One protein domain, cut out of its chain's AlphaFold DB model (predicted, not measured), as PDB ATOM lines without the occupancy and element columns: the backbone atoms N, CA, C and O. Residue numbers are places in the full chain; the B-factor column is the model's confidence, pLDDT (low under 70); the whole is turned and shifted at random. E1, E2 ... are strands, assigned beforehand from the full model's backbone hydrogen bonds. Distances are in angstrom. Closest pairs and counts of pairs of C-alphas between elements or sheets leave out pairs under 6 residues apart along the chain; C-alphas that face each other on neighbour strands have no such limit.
ATOM      1  N   LYS A 143     -18.278  19.744  15.630       90.81
ATOM      2  CA  LYS A 143     -17.337  20.735  15.132       90.81
ATOM      3  C   LYS A 143     -17.684  22.067  15.767       90.81
ATOM      4  O   LYS A 143     -18.722  22.655  15.460       90.81
ATOM      5  N   THR A 144     -16.791  22.549  16.620       87.12
ATOM      6  CA  THR A 144     -16.997  23.793  17.365       87.12
ATOM      7  C   THR A 144     -15.966  24.818  16.941       87.12
ATOM      8  O   THR A 144     -14.766  24.634  17.142       87.12
ATOM      9  N   THR A 145     -16.439  25.928  16.385       89.00
ATOM     10  CA  THR A 145     -15.605  27.065  16.002       89.00
ATOM     11  C   THR A 145     -15.749  28.180  17.031       89.00
ATOM     12  O   THR A 145     -16.858  28.601  17.361       89.00
ATOM     13  N   TYR A 146     -14.632  28.697  17.532       87.69
ATOM     14  CA  TYR A 146     -14.598  29.773  18.522       87.69
ATOM     15  C   TYR A 146     -13.441  30.735  18.276       87.69
ATOM     16  O   TYR A 146     -12.433  30.395  17.660       87.69
ATOM     17  N   LYS A 147     -13.572  31.962  18.782       89.56
ATOM     18  CA  LYS A 147     -12.493  32.955  18.712       89.56
ATOM     19  C   LYS A 147     -11.388  32.582  19.698       89.56
ATOM     20  O   LYS A 147     -11.659  32.378  20.889       89.56
ATOM     21  N   ALA A 148     -10.149  32.547  19.226       90.56
ATOM     22  CA  ALA A 148      -8.998  32.158  20.027       90.56
ATOM     23  C   ALA A 148      -7.816  33.114  19.838       90.56
ATOM     24  O   ALA A 148      -7.576  33.650  18.753       90.56
ATOM     25  N   THR A 149      -7.063  33.285  20.921       91.25
ATOM     26  CA  THR A 149      -5.745  33.917  20.912       91.25
ATOM     27  C   THR A 149      -4.715  32.872  21.300       91.25
ATOM     28  O   THR A 149      -4.806  32.279  22.384       91.25
ATOM     29  N   ILE A 150      -3.743  32.649  20.423       89.31
ATOM     30  CA  ILE A 150      -2.695  31.646  20.609       89.31
ATOM     31  C   ILE A 150      -1.321  32.306  20.654       89.31
ATOM     32  O   ILE A 150      -1.071  33.291  19.957       89.31
ATOM     33  N   LEU A 151      -0.434  31.731  21.462       90.56
ATOM     34  CA  LEU A 151       1.002  31.939  21.319       90.56
ATOM     35  C   LEU A 151       1.522  30.914  20.324       90.56
ATOM     36  O   LEU A 151       1.248  29.719  20.451       90.56
ATOM     37  N   ASN A 152       2.264  31.379  19.330       88.00
ATOM     38  CA  ASN A 152       2.831  30.512  18.315       88.00
ATOM     39  C   ASN A 152       4.247  30.922  17.940       88.00
ATOM     40  O   ASN A 152       4.634  32.086  18.000       88.00
ATOM     41  N   THR A 153       5.000  29.925  17.498       90.06
ATOM     42  CA  THR A 153       6.240  30.109  16.762       90.06
ATOM     43  C   THR A 153       5.960  29.998  15.268       90.06
ATOM     44  O   THR A 153       5.076  29.251  14.831       90.06
ATOM     45  N   ASN A 154       6.686  30.767  14.468       88.88
ATOM     46  CA  ASN A 154       6.535  30.790  13.021       88.88
ATOM     47  C   ASN A 154       7.894  30.741  12.332       88.88
ATOM     48  O   ASN A 154       8.861  31.351  12.787       88.88
ATOM     49  N   PHE A 155       7.931  30.039  11.206       91.25
ATOM     50  CA  PHE A 155       8.987  30.173  10.220       91.25
ATOM     51  C   PHE A 155       8.595  31.303   9.266       91.25
ATOM     52  O   PHE A 155       7.496  31.292   8.707       91.25
ATOM     53  N   SER A 156       9.448  32.313   9.135       90.12
ATOM     54  CA  SER A 156       9.203  33.486   8.297       90.12
ATOM     55  C   SER A 156      10.040  33.386   7.031       90.12
ATOM     56  O   SER A 156      11.250  33.167   7.098       90.12
ATOM     57  N   ILE A 157       9.396  33.557   5.880       91.06
ATOM     58  CA  ILE A 157      10.064  33.611   4.580       91.06
ATOM     59  C   ILE A 157       9.764  34.984   3.976       91.06
ATOM     60  O   ILE A 157       8.677  35.189   3.422       91.06
ATOM     61  N   PRO A 158      10.684  35.955   4.111       90.50
ATOM     62  CA  PRO A 158      10.591  37.230   3.417       90.50
ATOM     63  C   PRO A 158      10.559  37.012   1.903       90.50
ATOM     64  O   PRO A 158      11.514  36.520   1.304       90.50
ATOM     65  N   ILE A 159       9.444  37.393   1.289       93.31
ATOM     66  CA  ILE A 159       9.262  37.370  -0.164       93.31
ATOM     67  C   ILE A 159      10.029  38.546  -0.759       93.31
ATOM     68  O   ILE A 159      10.802  38.376  -1.697       93.31
ATOM     69  N   ALA A 160       9.838  39.726  -0.169       94.50
ATOM     70  CA  ALA A 160      10.500  40.953  -0.562       94.50
ATOM     71  C   ALA A 160      11.037  41.685   0.665       94.50
ATOM     72  O   ALA A 160      10.362  41.820   1.688       94.50
ATOM     73  N   ARG A 161      12.256  42.191   0.537       93.31
ATOM     74  CA  ARG A 161      12.951  42.981   1.542       93.31
ATOM     75  C   ARG A 161      13.439  44.271   0.904       93.31
ATOM     76  O   ARG A 161      14.173  44.222  -0.074       93.31
ATOM     77  N   PHE A 162      13.042  45.408   1.459       95.00
ATOM     78  CA  PHE A 162      13.503  46.722   1.028       95.00
ATOM     79  C   PHE A 162      14.554  47.247   2.004       95.00
ATOM     80  O   PHE A 162      14.225  47.534   3.160       95.00
ATOM     81  N   ASN A 163      15.799  47.395   1.547       93.00
ATOM     82  CA  ASN A 163      16.852  48.021   2.347       93.00
ATOM     83  C   ASN A 163      17.010  49.473   1.935       93.00
ATOM     84  O   ASN A 163      17.121  49.789   0.752       93.00
ATOM     85  N   PHE A 164      17.033  50.363   2.919       94.44
ATOM     86  CA  PHE A 164      17.139  51.789   2.648       94.44
ATOM     87  C   PHE A 164      18.577  52.172   2.304       94.44
ATOM     88  O   PHE A 164      19.516  51.733   2.966       94.44
ATOM     89  N   SER A 165      18.747  53.064   1.332       92.56
ATOM     90  CA  SER A 165      20.051  53.654   1.022       92.56
ATOM     91  C   SER A 165      20.420  54.760   2.021       92.56
ATOM     92  O   SER A 165      19.558  55.482   2.546       92.56
ATOM     93  N   LYS A 166      21.717  54.908   2.298       87.00
ATOM     94  CA  LYS A 166      22.305  56.008   3.062       87.00
ATOM     95  C   LYS A 166      22.857  57.037   2.073       87.00
ATOM     96  O   LYS A 166      23.795  56.751   1.346       87.00
ATOM     97  N   ASN A 167      22.311  58.254   2.119       75.44
ATOM     98  CA  ASN A 167      22.830  59.436   1.416       75.44
ATOM     99  C   ASN A 167      22.795  59.397  -0.126       75.44
ATOM    100  O   ASN A 167      23.596  60.073  -0.761       75.44
ATOM    101  N   ASP A 168      21.837  58.689  -0.724       76.50
ATOM    102  CA  ASP A 168      21.577  58.775  -2.164       76.50
ATOM    103  C   ASP A 168      20.234  59.491  -2.422       76.50
ATOM    104  O   ASP A 168      19.170  59.106  -1.919       76.50
ATOM    105  N   SER A 169      20.289  60.617  -3.140       75.81
ATOM    106  CA  SER A 169      19.105  61.410  -3.489       75.81
ATOM    107  C   SER A 169      18.288  60.762  -4.608       75.81
ATOM    108  O   SER A 169      17.062  60.919  -4.603       75.81
ATOM    109  N   LEU A 170      18.940  59.999  -5.490       81.44
ATOM    110  CA  LEU A 170      18.365  59.344  -6.665       81.44
ATOM    111  C   LEU A 170      17.891  57.921  -6.350       81.44
ATOM    112  O   LEU A 170      16.844  57.508  -6.844       81.44
ATOM    113  N   ASN A 171      18.606  57.191  -5.489       84.81
ATOM    114  CA  ASN A 171      18.243  55.835  -5.084       84.81
ATOM    115  C   ASN A 171      17.803  55.768  -3.613       84.81
ATOM    116  O   ASN A 171      18.587  55.979  -2.691       84.81
ATOM    117  N   LYS A 172      16.537  55.416  -3.363       88.94
ATOM    118  CA  LYS A 172      16.008  55.283  -1.993       88.94
ATOM    119  C   LYS A 172      16.335  53.940  -1.335       88.94
ATOM    120  O   LYS A 172      16.218  53.840  -0.112       88.94
ATOM    121  N   GLY A 173      16.769  52.942  -2.100       91.44
ATOM    122  CA  GLY A 173      17.047  51.605  -1.589       91.44
ATOM    123  C   GLY A 173      16.984  50.517  -2.654       91.44
ATOM    124  O   GLY A 173      16.659  50.769  -3.810       91.44
ATOM    125  N   ASN A 174      17.270  49.285  -2.255       90.69
ATOM    126  CA  ASN A 174      17.174  48.111  -3.118       90.69
ATOM    127  C   ASN A 174      16.145  47.111  -2.585       90.69
ATOM    128  O   ASN A 174      15.910  47.002  -1.380       90.69
ATOM    129  N   ILE A 175      15.545  46.363  -3.512       92.50
ATOM    130  CA  ILE A 175      14.682  45.228  -3.194       92.50
ATOM    131  C   ILE A 175      15.502  43.952  -3.345       92.50
ATOM    132  O   ILE A 175      16.133  43.725  -4.374       92.50
ATOM    133  N   GLN A 176      15.462  43.112  -2.321       90.44
ATOM    134  CA  GLN A 176      15.988  41.755  -2.339       90.44
ATOM    135  C   GLN A 176      14.820  40.779  -2.216       90.44
ATOM    136  O   GLN A 176      13.897  41.009  -1.432       90.44
ATOM    137  N   LEU A 177      14.852  39.700  -2.993       92.81
ATOM    138  CA  LEU A 177      13.799  38.688  -3.014       92.81
ATOM    139  C   LEU A 177      14.342  37.365  -2.476       92.81
ATOM    140  O   LEU A 177      15.435  36.960  -2.867       92.81
ATOM    141  N   PHE A 178      13.586  36.705  -1.593       87.69
ATOM    142  CA  PHE A 178      13.871  35.353  -1.073       87.69
ATOM    143  C   PHE A 178      15.297  35.122  -0.543       87.69
ATOM    144  O   PHE A 178      15.835  34.021  -0.621       87.69
ATOM    145  N   ASN A 179      15.933  36.155   0.003       83.31
ATOM    146  CA  ASN A 179      17.339  36.101   0.404       83.31
ATOM    147  C   ASN A 179      17.548  35.837   1.899       83.31
ATOM    148  O   ASN A 179      18.667  35.937   2.405       83.31
ATOM    149  N   SER A 180      16.472  35.583   2.633       88.06
ATOM    150  CA  SER A 180      16.524  35.369   4.071       88.06
ATOM    151  C   SER A 180      15.472  34.368   4.506       88.06
ATOM    152  O   SER A 180      14.455  34.164   3.845       88.06
ATOM    153  N   ILE A 181      15.748  33.739   5.637       92.50
ATOM    154  CA  ILE A 181      14.828  32.869   6.357       92.50
ATOM    155  C   ILE A 181      14.796  33.320   7.807       92.50
ATOM    156  O   ILE A 181      15.769  33.872   8.317       92.50
ATOM    157  N   GLY A 182      13.679  33.104   8.479       92.00
ATOM    158  CA  GLY A 182      13.502  33.576   9.836       92.00
ATOM    159  C   GLY A 182      12.759  32.613  10.722       92.00
ATOM    160  O   GLY A 182      11.984  31.775  10.267       92.00
ATOM    161  N   ALA A 183      12.957  32.807  12.015       93.38
ATOM    162  CA  ALA A 183      12.148  32.196  13.047       93.38
ATOM    163  C   ALA A 183      11.673  33.287  14.002       93.38
ATOM    164  O   ALA A 183      12.414  34.213  14.340       93.38
ATOM    165  N   GLY A 184      10.424  33.181  14.430       92.06
ATOM    166  CA  GLY A 184       9.821  34.123  15.352       92.06
ATOM    167  C   GLY A 184       8.878  33.446  16.325       92.06
ATOM    168  O   GLY A 184       8.516  32.276  16.184       92.06
ATOM    169  N   PHE A 185       8.490  34.220  17.325       93.75
ATOM    170  CA  PHE A 185       7.410  33.916  18.241       93.75
ATOM    171  C   PHE A 185       6.455  35.105  18.273       93.75
ATOM    172  O   PHE A 185       6.842  36.255  18.052       93.75
ATOM    173  N   GLY A 186       5.184  34.842  18.514       91.62
ATOM    174  CA  GLY A 186       4.190  35.893  18.490       91.62
ATOM    175  C   GLY A 186       2.863  35.485  19.079       91.62
ATOM    176  O   GLY A 186       2.660  34.358  19.534       91.62
ATOM    177  N   VAL A 187       1.968  36.461  19.062       92.75
ATOM    178  CA  VAL A 187       0.573  36.304  19.441       92.75
ATOM    179  C   VAL A 187      -0.253  36.402  18.171       92.75
ATOM    180  O   VAL A 187      -0.115  37.351  17.398       92.75
ATOM    181  N   SER A 188      -1.118  35.415  17.969       92.19
ATOM    182  CA  SER A 188      -2.036  35.350  16.837       92.19
ATOM    183  C   SER A 188      -3.477  35.362  17.335       92.19
ATOM    184  O   SER A 188      -3.829  34.654  18.282       92.19
ATOM    185  N   TRP A 189      -4.318  36.156  16.681       93.88
ATOM    186  CA  TRP A 189      -5.752  36.261  16.918       93.88
ATOM    187  C   TRP A 189      -6.498  35.718  15.710       93.88
ATOM    188  O   TRP A 189      -6.221  36.088  14.568       93.88
ATOM    189  N   GLY A 190      -7.474  34.859  15.967       91.88
ATOM    190  CA  GLY A 190      -8.190  34.196  14.894       91.88
ATOM    191  C   GLY A 190      -9.313  33.306  15.392       91.88
ATOM    192  O   GLY A 190      -9.856  33.498  16.485       91.88
ATOM    193  N   SER A 191      -9.657  32.326  14.566       91.69
ATOM    194  CA  SER A 191     -10.694  31.342  14.870       91.69
ATOM    195  C   SER A 191     -10.072  29.960  15.003       91.69
ATOM    196  O   SER A 191      -9.302  29.543  14.144       91.69
ATOM    197  N   MET A 192     -10.414  29.259  16.079       90.00
ATOM    198  CA  MET A 192     -10.075  27.858  16.294       90.00
ATOM    199  C   MET A 192     -11.285  26.998  15.962       90.00
ATOM    200  O   MET A 192     -12.401  27.350  16.343       90.00
ATOM    201  N   THR A 193     -11.068  25.885  15.276       90.38
ATOM    202  CA  THR A 193     -12.092  24.881  14.995       90.38
ATOM    203  C   THR A 193     -11.656  23.554  15.585       90.38
ATOM    204  O   THR A 193     -10.706  22.948  15.098       90.38
ATOM    205  N   ASP A 194     -12.355  23.121  16.628       89.06
ATOM    206  CA  ASP A 194     -12.130  21.838  17.287       89.06
ATOM    207  C   ASP A 194     -13.058  20.782  16.676       89.06
ATOM    208  O   ASP A 194     -14.261  21.021  16.527       89.06
ATOM    209  N   TYR A 195     -12.494  19.621  16.357       88.69
ATOM    210  CA  TYR A 195     -13.199  18.431  15.885       88.69
ATOM    211  C   TYR A 195     -13.165  17.387  16.992       88.69
ATOM    212  O   TYR A 195     -12.087  17.057  17.496       88.69
ATOM    213  N   ARG A 196     -14.340  16.907  17.402       87.12
ATOM    214  CA  ARG A 196     -14.473  15.912  18.466       87.12
ATOM    215  C   ARG A 196     -15.144  14.642  17.976       87.12
ATOM    216  O   ARG A 196     -16.131  14.716  17.244       87.12
ATOM    217  N   ASP A 197     -14.616  13.515  18.435       88.50
ATOM    218  CA  ASP A 197     -15.092  12.178  18.092       88.50
ATOM    219  C   ASP A 197     -16.372  11.789  18.858       88.50
ATOM    220  O   ASP A 197     -16.951  12.575  19.620       88.50
ATOM    221  N   GLU A 198     -16.808  10.545  18.674       87.62
ATOM    222  CA  GLU A 198     -17.982   9.955  19.329       87.62
ATOM    223  C   GLU A 198     -17.867   9.866  20.859       87.62
ATOM    224  O   GLU A 198     -18.880   9.873  21.568       87.62
ATOM    225  N   ASN A 199     -16.637   9.848  21.376       85.38
ATOM    226  CA  ASN A 199     -16.328   9.847  22.802       85.38
ATOM    227  C   ASN A 199     -16.223  11.277  23.364       85.38
ATOM    228  O   ASN A 199     -16.123  11.468  24.578       85.38
ATOM    229  N   GLY A 200     -16.284  12.294  22.498       81.62
ATOM    230  CA  GLY A 200     -16.074  13.692  22.856       81.62
ATOM    231  C   GLY A 200     -14.610  14.072  23.030       81.62
ATOM    232  O   GLY A 200     -14.329  15.177  23.511       81.62
ATOM    233  N   GLU A 201     -13.682  13.195  22.654       84.44
ATOM    234  CA  GLU A 201     -12.250  13.468  22.644       84.44
ATOM    235  C   GLU A 201     -11.891  14.375  21.468       84.44
ATOM    236  O   GLU A 201     -12.540  14.373  20.425       84.44
ATOM    237  N   LEU A 202     -10.873  15.213  21.662       83.38
ATOM    238  CA  LEU A 202     -10.402  16.126  20.624       83.38
ATOM    239  C   LEU A 202      -9.576  15.340  19.598       83.38
ATOM    240  O   LEU A 202      -8.449  14.947  19.893       83.38
ATOM    241  N   GLU A 203     -10.116  15.158  18.399       85.94
ATOM    242  CA  GLU A 203      -9.431  14.482  17.293       85.94
ATOM    243  C   GLU A 203      -8.460  15.439  16.593       85.94
ATOM    244  O   GLU A 203      -7.288  15.125  16.371       85.94
ATOM    245  N   ASN A 204      -8.943  16.639  16.266       84.56
ATOM    246  CA  ASN A 204      -8.157  17.660  15.590       84.56
ATOM    247  C   ASN A 204      -8.571  19.067  16.034       84.56
ATOM    248  O   ASN A 204      -9.675  19.297  16.529       84.56
ATOM    249  N   SER A 205      -7.674  20.027  15.842       85.75
ATOM    250  CA  SER A 205      -7.922  21.433  16.118       85.75
ATOM    251  C   SER A 205      -7.182  22.273  15.082       85.75
ATOM    252  O   SER A 205      -5.958  22.172  14.960       85.75
ATOM    253  N   ASP A 206      -7.926  23.080  14.327       88.25
ATOM    254  CA  ASP A 206      -7.410  23.905  13.236       88.25
ATOM    255  C   ASP A 206      -7.552  25.391  13.572       88.25
ATOM    256  O   ASP A 206      -8.657  25.886  13.817       88.25
ATOM    257  N   PHE A 207      -6.438  26.124  13.533       89.00
ATOM    258  CA  PHE A 207      -6.430  27.570  13.744       89.00
ATOM    259  C   PHE A 207      -6.316  28.339  12.424       89.00
ATOM    260  O   PHE A 207      -5.371  28.152  11.654       89.00
ATOM    261  N   ALA A 208      -7.241  29.271  12.207       90.19
ATOM    262  CA  ALA A 208      -7.212  30.235  11.116       90.19
ATOM    263  C   ALA A 208      -6.824  31.618  11.655       90.19
ATOM    264  O   ALA A 208      -7.577  32.219  12.427       90.19
ATOM    265  N   ASN A 209      -5.655  32.122  11.247       90.06
ATOM    266  CA  ASN A 209      -5.164  33.433  11.672       90.06
ATOM    267  C   ASN A 209      -5.945  34.566  10.995       90.06
ATOM    268  O   ASN A 209      -6.261  34.490   9.811       90.06
ATOM    269  N   THR A 210      -6.222  35.639  11.730       93.81
ATOM    270  CA  THR A 210      -6.799  36.880  11.189       93.81
ATOM    271  C   THR A 210      -5.807  38.022  11.317       93.81
ATOM    272  O   THR A 210      -5.542  38.721  10.342       93.81
ATOM    273  N   PHE A 211      -5.239  38.183  12.508       95.00
ATOM    274  CA  PHE A 211      -4.276  39.226  12.821       95.00
ATOM    275  C   PHE A 211      -3.211  38.664  13.754       95.00
ATOM    276  O   PHE A 211      -3.522  37.845  14.616       95.00
ATOM    277  N   SER A 212      -1.969  39.115  13.630       93.81
ATOM    278  CA  SER A 212      -0.889  38.641  14.491       93.81
ATOM    279  C   SER A 212       0.212  39.674  14.681       93.81
ATOM    280  O   SER A 212       0.425  40.542  13.839       93.81
ATOM    281  N   ILE A 213       0.942  39.562  15.786       95.69
ATOM    282  CA  ILE A 213       2.147  40.349  16.056       95.69
ATOM    283  C   ILE A 213       3.255  39.369  16.419       95.69
ATOM    284  O   ILE A 213       3.079  38.545  17.318       95.69
ATOM    285  N   HIS A 214       4.388  39.465  15.731       94.88
ATOM    286  CA  HIS A 214       5.531  38.583  15.941       94.88
ATOM    287  C   HIS A 214       6.809  39.376  16.162       94.88
ATOM    288  O   HIS A 214       7.056  40.383  15.500       94.88
ATOM    289  N   ALA A 215       7.648  38.854  17.047       96.62
ATOM    290  CA  ALA A 215       9.043  39.226  17.172       96.62
ATOM    291  C   ALA A 215       9.894  38.020  16.773       96.62
ATOM    292  O   ALA A 215       9.571  36.872  17.085       96.62
ATOM    293  N   GLY A 216      10.982  38.257  16.059       95.25
ATOM    294  CA  GLY A 216      11.822  37.173  15.585       95.25
ATOM    295  C   GLY A 216      13.164  37.650  15.087       95.25
ATOM    296  O   GLY A 216      13.550  38.805  15.267       95.25
ATOM    297  N   VAL A 217      13.865  36.727  14.450       95.50
ATOM    298  CA  VAL A 217      15.144  36.977  13.804       95.50
ATOM    299  C   VAL A 217      15.084  36.497  12.364       95.50
ATOM    300  O   VAL A 217      14.543  35.429  12.075       95.50
ATOM    301  N   LEU A 218      15.644  37.295  11.464       94.50
ATOM    302  CA  LEU A 218      15.978  36.884  10.112       94.50
ATOM    303  C   LEU A 218      17.467  36.573  10.041       94.50
ATOM    304  O   LEU A 218      18.293  37.277  10.623       94.50
ATOM    305  N   PHE A 219      17.783  35.536   9.285       92.25
ATOM    306  CA  PHE A 219      19.123  35.151   8.903       92.25
ATOM    307  C   PHE A 219      19.235  35.215   7.381       92.25
ATOM    308  O   PHE A 219      18.376  34.704   6.658       92.25
ATOM    309  N   SER A 220      20.299  35.844   6.897       87.88
ATOM    310  CA  SER A 220      20.664  35.866   5.485       87.88
ATOM    311  C   SER A 220      22.109  35.403   5.348       87.88
ATOM    312  O   SER A 220      23.001  35.947   6.005       87.88
ATOM    313  N   ALA A 221      22.324  34.390   4.512       81.75
ATOM    314  CA  ALA A 221      23.654  33.925   4.150       81.75
ATOM    315  C   ALA A 221      24.105  34.654   2.879       81.75
ATOM    316  O   ALA A 221      23.449  34.561   1.841       81.75
ATOM    317  N   GLY A 222      25.215  35.383   2.965       72.00
ATOM    318  CA  GLY A 222      25.902  35.981   1.824       72.00
ATOM    319  C   GLY A 222      27.273  35.345   1.601       72.00
ATOM    320  O   GLY A 222      27.812  34.689   2.488       72.00
ATOM    321  N   ASN A 223      27.868  35.588   0.429       70.69
ATOM    322  CA  ASN A 223      29.114  34.937  -0.005       70.69
ATOM    323  C   ASN A 223      30.299  35.083   0.971       70.69
ATOM    324  O   ASN A 223      31.162  34.218   0.962       70.69
ATOM    325  N   ASN A 224      30.339  36.129   1.808       67.25
ATOM    326  CA  ASN A 224      31.390  36.342   2.819       67.25
ATOM    327  C   ASN A 224      30.879  36.895   4.163       67.25
ATOM    328  O   ASN A 224      31.677  37.121   5.068       67.25
ATOM    329  N   ASN A 225      29.576  37.144   4.308       70.56
ATOM    330  CA  ASN A 225      28.995  37.722   5.519       70.56
ATOM    331  C   ASN A 225      27.648  37.062   5.806       70.56
ATOM    332  O   ASN A 225      26.774  37.004   4.941       70.56
ATOM    333  N   ASN A 226      27.483  36.614   7.045       81.31
ATOM    334  CA  ASN A 226      26.202  36.186   7.580       81.31
ATOM    335  C   ASN A 226      25.564  37.368   8.304       81.31
ATOM    336  O   ASN A 226      26.201  37.983   9.162       81.31
ATOM    337  N   VAL A 227      24.317  37.677   7.967       85.81
ATOM    338  CA  VAL A 227      23.584  38.797   8.561       85.81
ATOM    339  C   VAL A 227      22.465  38.253   9.430       85.81
ATOM    340  O   VAL A 227      21.643  37.451   8.982       85.81
ATOM    341  N   PHE A 228      22.430  38.726  10.672       92.31
ATOM    342  CA  PHE A 228      21.335  38.492  11.602       92.31
ATOM    343  C   PHE A 228      20.563  39.788  11.785       92.31
ATOM    344  O   PHE A 228      21.159  40.850  11.944       92.31
ATOM    345  N   ALA A 229      19.240  39.716  11.798       94.62
ATOM    346  CA  ALA A 229      18.414  40.889  12.009       94.62
ATOM    347  C   ALA A 229      17.241  40.577  12.938       94.62
ATOM    348  O   ALA A 229      16.382  39.783  12.551       94.62
ATOM    349  N   PRO A 230      17.145  41.184  14.135       96.44
ATOM    350  CA  PRO A 230      15.883  41.221  14.855       96.44
ATOM    351  C   PRO A 230      14.820  41.933  14.013       96.44
ATOM    352  O   PRO A 230      15.087  42.962  13.386       96.44
ATOM    353  N   VAL A 231      13.612  41.374  14.012       96.50
ATOM    354  CA  VAL A 231      12.460  41.885  13.267       96.50
ATOM    355  C   VAL A 231      11.223  41.860  14.149       96.50
ATOM    356  O   VAL A 231      10.972  40.890  14.865       96.50
ATOM    357  N   ILE A 232      10.426  42.920  14.054       96.94
ATOM    358  CA  ILE A 232       9.059  42.971  14.571       96.94
ATOM    359  C   ILE A 232       8.129  43.026  13.369       96.94
ATOM    360  O   ILE A 232       8.365  43.794  12.439       96.94
ATOM    361  N   SER A 233       7.078  42.219  13.369       96.00
ATOM    362  CA  SER A 233       6.132  42.159  12.260       96.00
ATOM    363  C   SER A 233       4.689  42.151  12.731       96.00
ATOM    364  O   SER A 233       4.356  41.606  13.785       96.00
ATOM    365  N   ILE A 234       3.842  42.755  11.908       96.94
ATOM    366  CA  ILE A 234       2.392  42.630  11.980       96.94
ATOM    367  C   ILE A 234       1.946  41.694  10.863       96.94
ATOM    368  O   ILE A 234       2.486  41.739   9.758       96.94
ATOM    369  N   GLY A 235       0.985  40.829  11.150       93.19
ATOM    370  CA  GLY A 235       0.439  39.891  10.185       93.19
ATOM    371  C   GLY A 235      -1.054  40.072   9.991       93.19
ATOM    372  O   GLY A 235      -1.782  40.358  10.942       93.19
ATOM    373  N   ILE A 236      -1.494  39.895   8.750       93.31
ATOM    374  CA  ILE A 236      -2.901  39.800   8.360       93.31
ATOM    375  C   ILE A 236      -3.035  38.487   7.595       93.31
ATOM    376  O   ILE A 236      -2.350  38.280   6.592       93.31
ATOM    377  N   LEU A 237      -3.901  37.591   8.078       89.81
ATOM    378  CA  LEU A 237      -3.958  36.198   7.617       89.81
ATOM    379  C   LEU A 237      -2.575  35.527   7.746       89.81
ATOM    380  O   LEU A 237      -2.013  35.511   8.835       89.81
ATOM    381  N   ASP A 238      -2.006  34.991   6.668       84.75
ATOM    382  CA  ASP A 238      -0.674  34.373   6.684       84.75
ATOM    383  C   ASP A 238       0.443  35.309   6.149       84.75
ATOM    384  O   ASP A 238       1.613  34.919   6.082       84.75
ATOM    385  N   PHE A 239       0.113  36.555   5.784       92.69
ATOM    386  CA  PHE A 239       1.083  37.549   5.310       92.69
ATOM    387  C   PHE A 239       1.612  38.402   6.456       92.69
ATOM    388  O   PHE A 239       0.862  38.762   7.362       92.69
ATOM    389  N   GLN A 240       2.891  38.768   6.395       94.19
ATOM    390  CA  GLN A 240       3.569  39.589   7.395       94.19
ATOM    391  C   GLN A 240       4.234  40.809   6.767       94.19
ATOM    392  O   GLN A 240       4.938  40.690   5.769       94.19
ATOM    393  N   LEU A 241       4.056  41.961   7.409       96.56
ATOM    394  CA  LEU A 241       4.820  43.181   7.180       96.56
ATOM    395  C   LEU A 241       5.768  43.380   8.367       96.56
ATOM    396  O   LEU A 241       5.315  43.535   9.503       96.56
ATOM    397  N   GLY A 242       7.073  43.340   8.114       95.94
ATOM    398  CA  GLY A 242       8.120  43.402   9.127       95.94
ATOM    399  C   GLY A 242       8.966  44.668   9.052       95.94
ATOM    400  O   GLY A 242       9.247  45.182   7.974       95.94
ATOM    401  N   LEU A 243       9.409  45.138  10.214       97.38
ATOM    402  CA  LEU A 243      10.454  46.141  10.385       97.38
ATOM    403  C   LEU A 243      11.643  45.477  11.063       97.38
ATOM    404  O   LEU A 243      11.500  44.894  12.140       97.38
ATOM    405  N   GLY A 244      12.807  45.557  10.427       96.00
ATOM    406  CA  GLY A 244      14.011  44.889  10.895       96.00
ATOM    407  C   GLY A 244      15.212  45.805  11.017       96.00
ATOM    408  O   GLY A 244      15.231  46.911  10.469       96.00
ATOM    409  N   TYR A 245      16.217  45.325  11.743       95.94
ATOM    410  CA  TYR A 245      17.488  46.013  11.937       95.94
ATOM    411  C   TYR A 245      18.656  45.044  11.747       95.94
ATOM    412  O   TYR A 245      18.787  44.088  12.500       95.94
ATOM    413  N   GLU A 246      19.509  45.271  10.754       92.50
ATOM    414  CA  GLU A 246      20.670  44.423  10.479       92.50
ATOM    415  C   GLU A 246      21.783  44.591  11.517       92.50
ATOM    416  O   GLU A 246      22.330  45.682  11.735       92.50
ATOM    417  N   LEU A 247      22.173  43.458  12.092       89.94
ATOM    418  CA  LEU A 247      23.357  43.290  12.918       89.94
ATOM    419  C   LEU A 247      24.493  42.711  12.068       89.94
ATOM    420  O   LEU A 247      24.282  41.840  11.226       89.94
ATOM    421  N   GLY A 248      25.711  43.193  12.318       82.62
ATOM    422  CA  GLY A 248      26.909  42.809  11.571       82.62
ATOM    423  C   GLY A 248      27.319  43.827  10.505       82.62
ATOM    424  O   GLY A 248      27.015  45.027  10.617       82.62
ATOM    425  N   ASN A 249      28.052  43.336   9.505       80.62
ATOM    426  CA  ASN A 249      28.583  44.130   8.402       80.62
ATOM    427  C   ASN A 249      27.481  44.424   7.383       80.62
ATOM    428  O   ASN A 249      26.848  43.508   6.867       80.62
ATOM    429  N   ILE A 250      27.283  45.709   7.105       82.81
ATOM    430  CA  ILE A 250      26.354  46.219   6.096       82.81
ATOM    431  C   ILE A 250      27.148  46.984   5.042       82.81
ATOM    432  O   ILE A 250      28.237  47.488   5.339       82.81
ATOM    433  N   ASP A 251      26.598  47.111   3.838       82.75
ATOM    434  CA  ASP A 251      27.210  47.945   2.809       82.75
ATOM    435  C   ASP A 251      27.298  49.405   3.269       82.75
ATOM    436  O   ASP A 251      26.409  49.928   3.946       82.75
ATOM    437  N   VAL A 252      28.375  50.087   2.875       83.75
ATOM    438  CA  VAL A 252      28.680  51.467   3.307       83.75
ATOM    439  C   VAL A 252      27.537  52.440   2.980       83.75
ATOM    440  O   VAL A 252      27.273  53.377   3.738       83.75
ATOM    441  N   ASN A 253      26.820  52.174   1.886       87.06
ATOM    442  CA  ASN A 253      25.710  52.984   1.389       87.06
ATOM    443  C   ASN A 253      24.331  52.438   1.795       87.06
ATOM    444  O   ASN A 253      23.320  52.890   1.266       87.06
ATOM    445  N   GLN A 254      24.252  51.489   2.728       88.81
ATOM    446  CA  GLN A 254      22.995  50.913   3.208       88.81
ATOM    447  C   GLN A 254      22.698  51.382   4.642       88.81
ATOM    448  O   GLN A 254      23.593  51.574   5.465       88.81
ATOM    449  N   LYS A 255      21.423  51.605   4.973       92.00
ATOM    450  CA  LYS A 255      20.978  51.773   6.363       92.00
ATOM    451  C   LYS A 255      20.732  50.404   6.983       92.00
ATOM    452  O   LYS A 255      20.274  49.486   6.320       92.00
ATOM    453  N   ARG A 256      20.944  50.304   8.295       93.25
ATOM    454  CA  ARG A 256      20.684  49.067   9.050       93.25
ATOM    455  C   ARG A 256      19.205  48.703   9.115       93.25
ATOM    456  O   ARG A 256      18.883  47.530   9.249       93.25
ATOM    457  N   SER A 257      18.308  49.685   9.070       95.31
ATOM    458  CA  SER A 257      16.876  49.410   9.066       95.31
ATOM    459  C   SER A 257      16.411  48.913   7.701       95.31
ATOM    460  O   SER A 257      16.957  49.296   6.666       95.31
ATOM    461  N   PHE A 258      15.371  48.090   7.693       94.94
ATOM    462  CA  PHE A 258      14.733  47.605   6.473       94.94
ATOM    463  C   PHE A 258      13.265  47.253   6.728       94.94
ATOM    464  O   PHE A 258      12.835  47.111   7.877       94.94
ATOM    465  N   VAL A 259      12.507  47.100   5.644       96.94
ATOM    466  CA  VAL A 259      11.111  46.636   5.670       96.94
ATOM    467  C   VAL A 259      11.013  45.316   4.919       96.94
ATOM    468  O   VAL A 259      11.672  45.142   3.894       96.94
ATOM    469  N   THR A 260      10.197  44.385   5.399       96.00
ATOM    470  CA  THR A 260       9.933  43.112   4.719       96.00
ATOM    471  C   THR A 260       8.454  42.876   4.512       96.00
ATOM    472  O   THR A 260       7.634  43.221   5.355       96.00
ATOM    473  N   ILE A 261       8.126  42.218   3.405       95.44
ATOM    474  CA  ILE A 261       6.851  41.537   3.204       95.44
ATOM    475  C   ILE A 261       7.173  40.052   3.074       95.44
ATOM    476  O   ILE A 261       8.024  39.660   2.273       95.44
ATOM    477  N   GLY A 262       6.529  39.222   3.882       93.31
ATOM    478  CA  GLY A 262       6.806  37.793   3.936       93.31
ATOM    479  C   GLY A 262       5.568  36.956   4.178       93.31
ATOM    480  O   GLY A 262       4.488  37.468   4.471       93.31
ATOM    481  N   TYR A 263       5.755  35.648   4.062       91.69
ATOM    482  CA  TYR A 263       4.775  34.654   4.469       91.69
ATOM    483  C   TYR A 263       5.232  34.020   5.782       91.69
ATOM    484  O   TYR A 263       6.408  33.665   5.928       91.69
ATOM    485  N   ALA A 264       4.320  33.878   6.739       87.50
ATOM    486  CA  ALA A 264       4.588  33.138   7.962       87.50
ATOM    487  C   ALA A 264       3.945  31.769   7.917       87.50
ATOM    488  O   ALA A 264       2.728  31.645   7.841       87.50
ATOM    489  N   ILE A 265       4.781  30.748   8.065       86.81
ATOM    490  CA  ILE A 265       4.360  29.368   8.248       86.81
ATOM    491  C   ILE A 265       4.341  29.108   9.755       86.81
ATOM    492  O   ILE A 265       5.404  29.003  10.374       86.81
ATOM    493  N   PRO A 266       3.166  29.022  10.395       83.25
ATOM    494  CA  PRO A 266       3.109  28.717  11.811       83.25
ATOM    495  C   PRO A 266       3.570  27.278  12.052       83.25
ATOM    496  O   PRO A 266       3.049  26.348  11.434       83.25
ATOM    497  N   LEU A 267       4.510  27.075  12.975       82.94
ATOM    498  CA  LEU A 267       5.084  25.747  13.224       82.94
ATOM    499  C   LEU A 267       4.052  24.754  13.774       82.94
ATOM    500  O   LEU A 267       4.181  23.553  13.547       82.94
ATOM    501  N   TYR A 268       2.981  25.232  14.416       76.38
ATOM    502  CA  TYR A 268       1.877  24.370  14.851       76.38
ATOM    503  C   TYR A 268       1.171  23.670  13.676       76.38
ATOM    504  O   TYR A 268       0.616  22.593  13.867       76.38
ATOM    505  N   LYS A 269       1.204  24.234  12.455       77.88
ATOM    506  CA  LYS A 269       0.648  23.568  11.263       77.88
ATOM    507  C   LYS A 269       1.511  22.369  10.836       77.88
ATOM    508  O   LYS A 269       1.018  21.481  10.153       77.88
ATOM    509  N   LEU A 270       2.783  22.334  11.250       75.38
ATOM    510  CA  LEU A 270       3.728  21.250  10.959       75.38
ATOM    511  C   LEU A 270       3.728  20.165  12.046       75.38
ATOM    512  O   LEU A 270       4.025  19.010  11.759       75.38
ATOM    513  N   VAL A 271       3.375  20.520  13.288       70.62
ATOM    514  CA  VAL A 271       3.309  19.597  14.431       70.62
ATOM    515  C   VAL A 271       1.884  19.585  14.980       70.62
ATOM    516  O   VAL A 271       1.519  20.420  15.808       70.62
ATOM    517  N   LYS A 272       1.071  18.632  14.508       62.28
ATOM    518  CA  LYS A 272      -0.333  18.484  14.919       62.28
ATOM    519  C   LYS A 272      -0.470  18.423  16.451       62.28
ATOM    520  O   LYS A 272       0.259  17.691  17.119       62.28
ATOM    521  N   GLY A 273      -1.441  19.161  16.994       52.25
ATOM    522  CA  GLY A 273      -1.975  18.926  18.342       52.25
ATOM    523  C   GLY A 273      -1.312  19.652  19.520       52.25
ATOM    524  O   GLY A 273      -1.649  19.347  20.661       52.25
ATOM    525  N   LYS A 274      -0.405  20.619  19.310       60.06
ATOM    526  CA  LYS A 274       0.211  21.375  20.424       60.06
ATOM    527  C   LYS A 274       0.004  22.885  20.291       60.06
ATOM    528  O   LYS A 274       0.844  23.592  19.745       60.06
ATOM    529  N   TYR A 275      -1.102  23.378  20.847       65.44
ATOM    530  CA  TYR A 275      -1.394  24.811  20.967       65.44
ATOM    531  C   TYR A 275      -1.190  25.294  22.402       65.44
ATOM    532  O   TYR A 275      -1.659  24.660  23.346       65.44
ATOM    533  N   TRP A 276      -0.551  26.454  22.567       67.38
ATOM    534  CA  TRP A 276      -0.563  27.191  23.831       67.38
ATOM    535  C   TRP A 276      -1.599  28.311  23.737       67.38
ATOM    536  O   TRP A 276      -1.410  29.318  23.050       67.38
ATOM    537  N   PHE A 277      -2.736  28.101  24.400       68.44
ATOM    538  CA  PHE A 277      -3.836  29.058  24.421       68.44
ATOM    539  C   PHE A 277      -3.568  30.159  25.443       68.44
ATOM    540  O   PHE A 277      -3.339  29.874  26.615       68.44
ATOM    541  N   VAL A 278      -3.682  31.417  25.017       65.44
ATOM    542  CA  VAL A 278      -3.693  32.569  25.933       65.44
ATOM    543  C   VAL A 278      -5.120  32.896  26.349       65.44
ATOM    544  O   VAL A 278      -5.382  33.227  27.502       65.44
ATOM    545  N   LYS A 279      -6.068  32.795  25.411       67.06
ATOM    546  CA  LYS A 279      -7.483  33.057  25.675       67.06
ATOM    547  C   LYS A 279      -8.370  32.277  24.712       67.06
ATOM    548  O   LYS A 279      -8.181  32.339  23.497       67.06
ATOM    549  N   LYS A 280      -9.375  31.596  25.264       67.31
ATOM    550  CA  LYS A 280     -10.531  31.076  24.525       67.31
ATOM    551  C   LYS A 280     -11.704  32.021  24.780       67.31
ATOM    552  O   LYS A 280     -11.931  32.419  25.920       67.31
ATOM    553  N   SER A 281     -12.395  32.446  23.730       72.50
ATOM    554  CA  SER A 281     -13.569  33.322  23.837       72.50
ATOM    555  C   SER A 281     -14.794  32.674  23.188       72.50
ATOM    556  O   SER A 281     -14.731  31.502  22.830       72.50
ATOM    557  N   GLY A 282     -15.918  33.399  23.129       66.75
ATOM    558  CA  GLY A 282     -17.236  32.853  22.797       66.75
ATOM    559  C   GLY A 282     -17.264  31.956  21.555       66.75
ATOM    560  O   GLY A 282     -16.585  32.221  20.558       66.75
ATOM    561  N   ILE A 283     -18.071  30.898  21.646       75.00
ATOM    562  CA  ILE A 283     -18.366  29.989  20.538       75.00
ATOM    563  C   ILE A 283     -19.016  30.809  19.419       75.00
ATOM    564  O   ILE A 283     -19.979  31.534  19.655       75.00
ATOM    565  N   ILE A 284     -18.443  30.727  18.219       76.31
ATOM    566  CA  ILE A 284     -18.964  31.374  17.010       76.31
ATOM    567  C   ILE A 284     -19.996  30.461  16.353       76.31
ATOM    568  O   ILE A 284     -21.031  30.935  15.896       76.31
ATOM    569  N   ASN A 285     -19.701  29.161  16.287       69.06
ATOM    570  CA  ASN A 285     -20.565  28.167  15.667       69.06
ATOM    571  C   ASN A 285     -20.332  26.781  16.287       69.06
ATOM    572  O   ASN A 285     -19.201  26.445  16.638       69.06
ATOM    573  N   GLU A 286     -21.385  25.977  16.382       77.94
ATOM    574  CA  GLU A 286     -21.349  24.578  16.812       77.94
ATOM    575  C   GLU A 286     -22.211  23.767  15.840       77.94
ATOM    576  O   GLU A 286     -23.402  24.034  15.686       77.94
ATOM    577  N   VAL A 287     -21.607  22.783  15.175       79.69
ATOM    578  CA  VAL A 287     -22.298  21.858  14.272       79.69
ATOM    579  C   VAL A 287     -22.200  20.459  14.861       79.69
ATOM    580  O   VAL A 287     -21.099  20.001  15.168       79.69
ATOM    581  N   LYS A 288     -23.343  19.790  15.020       78.94
ATOM    582  CA  LYS A 288     -23.416  18.388  15.447       78.94
ATOM    583  C   LYS A 288     -23.533  17.487  14.228       78.94
ATOM    584  O   LYS A 288     -24.282  17.807  13.309       78.94
ATOM    585  N   PHE A 289     -22.813  16.375  14.245       78.19
ATOM    586  CA  PHE A 289     -22.826  15.375  13.176       78.19
ATOM    587  C   PHE A 289     -23.701  14.159  13.502       78.19
ATOM    588  O   PHE A 289     -23.716  13.198  12.740       78.19
TER     589      PHE A 289
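AT A GLANCE: This is residues 143 to 289 of the 291 residues of an uncharacterized protein of Olleya sp. Bg11-27 (UniProt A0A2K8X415). The model is a narrow, drawn-out barrel of six antiparallel strands, closed round the ring E1, E3, E4, E5, E6, E7 and back to E1. At the end where E1 begins, E8, E1, E3 and E4 run side by side, while E2 pairs with the other end of E1; E2 and E8 are not in the ring. The printed part has 147 residues, with no named helix and eight named strands, E1 to E8 in order along the chain: all strand. It is loose, with a radius of gyration of the C-alphas of 19.2 A, and a rod of 64 by 28 by 22 A.

HOW THE PARTS SIT: E1, residues 143 to 165, has E3, residues 181 to 196, and E2, residues 173 to 177, on one side, and E7, residues 254 to 266, and E8, residues 276 to 288, on the other side. Within hydrogen-bond range across these pairs are N 150 and O 188 at 2.9 A, N 161 and O 176 at 2.8 A, N 157 and O 263 at 3.0 A, and N 145 and O 285 at 2.8 A. From E3 a meander, each strand the antiparallel neighbour of the one before, runs through E4, residues 202 to 221, E5, residues 226 to 236, and E6, residues 239 to 245, to E7. Here N 187 and O 213, N 216 and O 231, N 234 and O 241 are each 2.9 A apart, and N 242 and O 260 2.8 A. E2 and E8 are apart.

IN THESE COORDINATES: E1 begins at C-alpha 143 (-17.337, 20.735, 15.132) and spans 51.8 A. E4 spans 41.8 A and bends by 85 degrees at residue 211. E8 ends at C-alpha 288 (-23.416, 18.388, 15.447).

THE WHOLE: The C-alphas farthest apart, of Ser 169 and Asn 199, are 67.9 A apart. The printed part has no cut and no long link. Confidence is under 70 at residues 224, 272 to 280, 282 and 285.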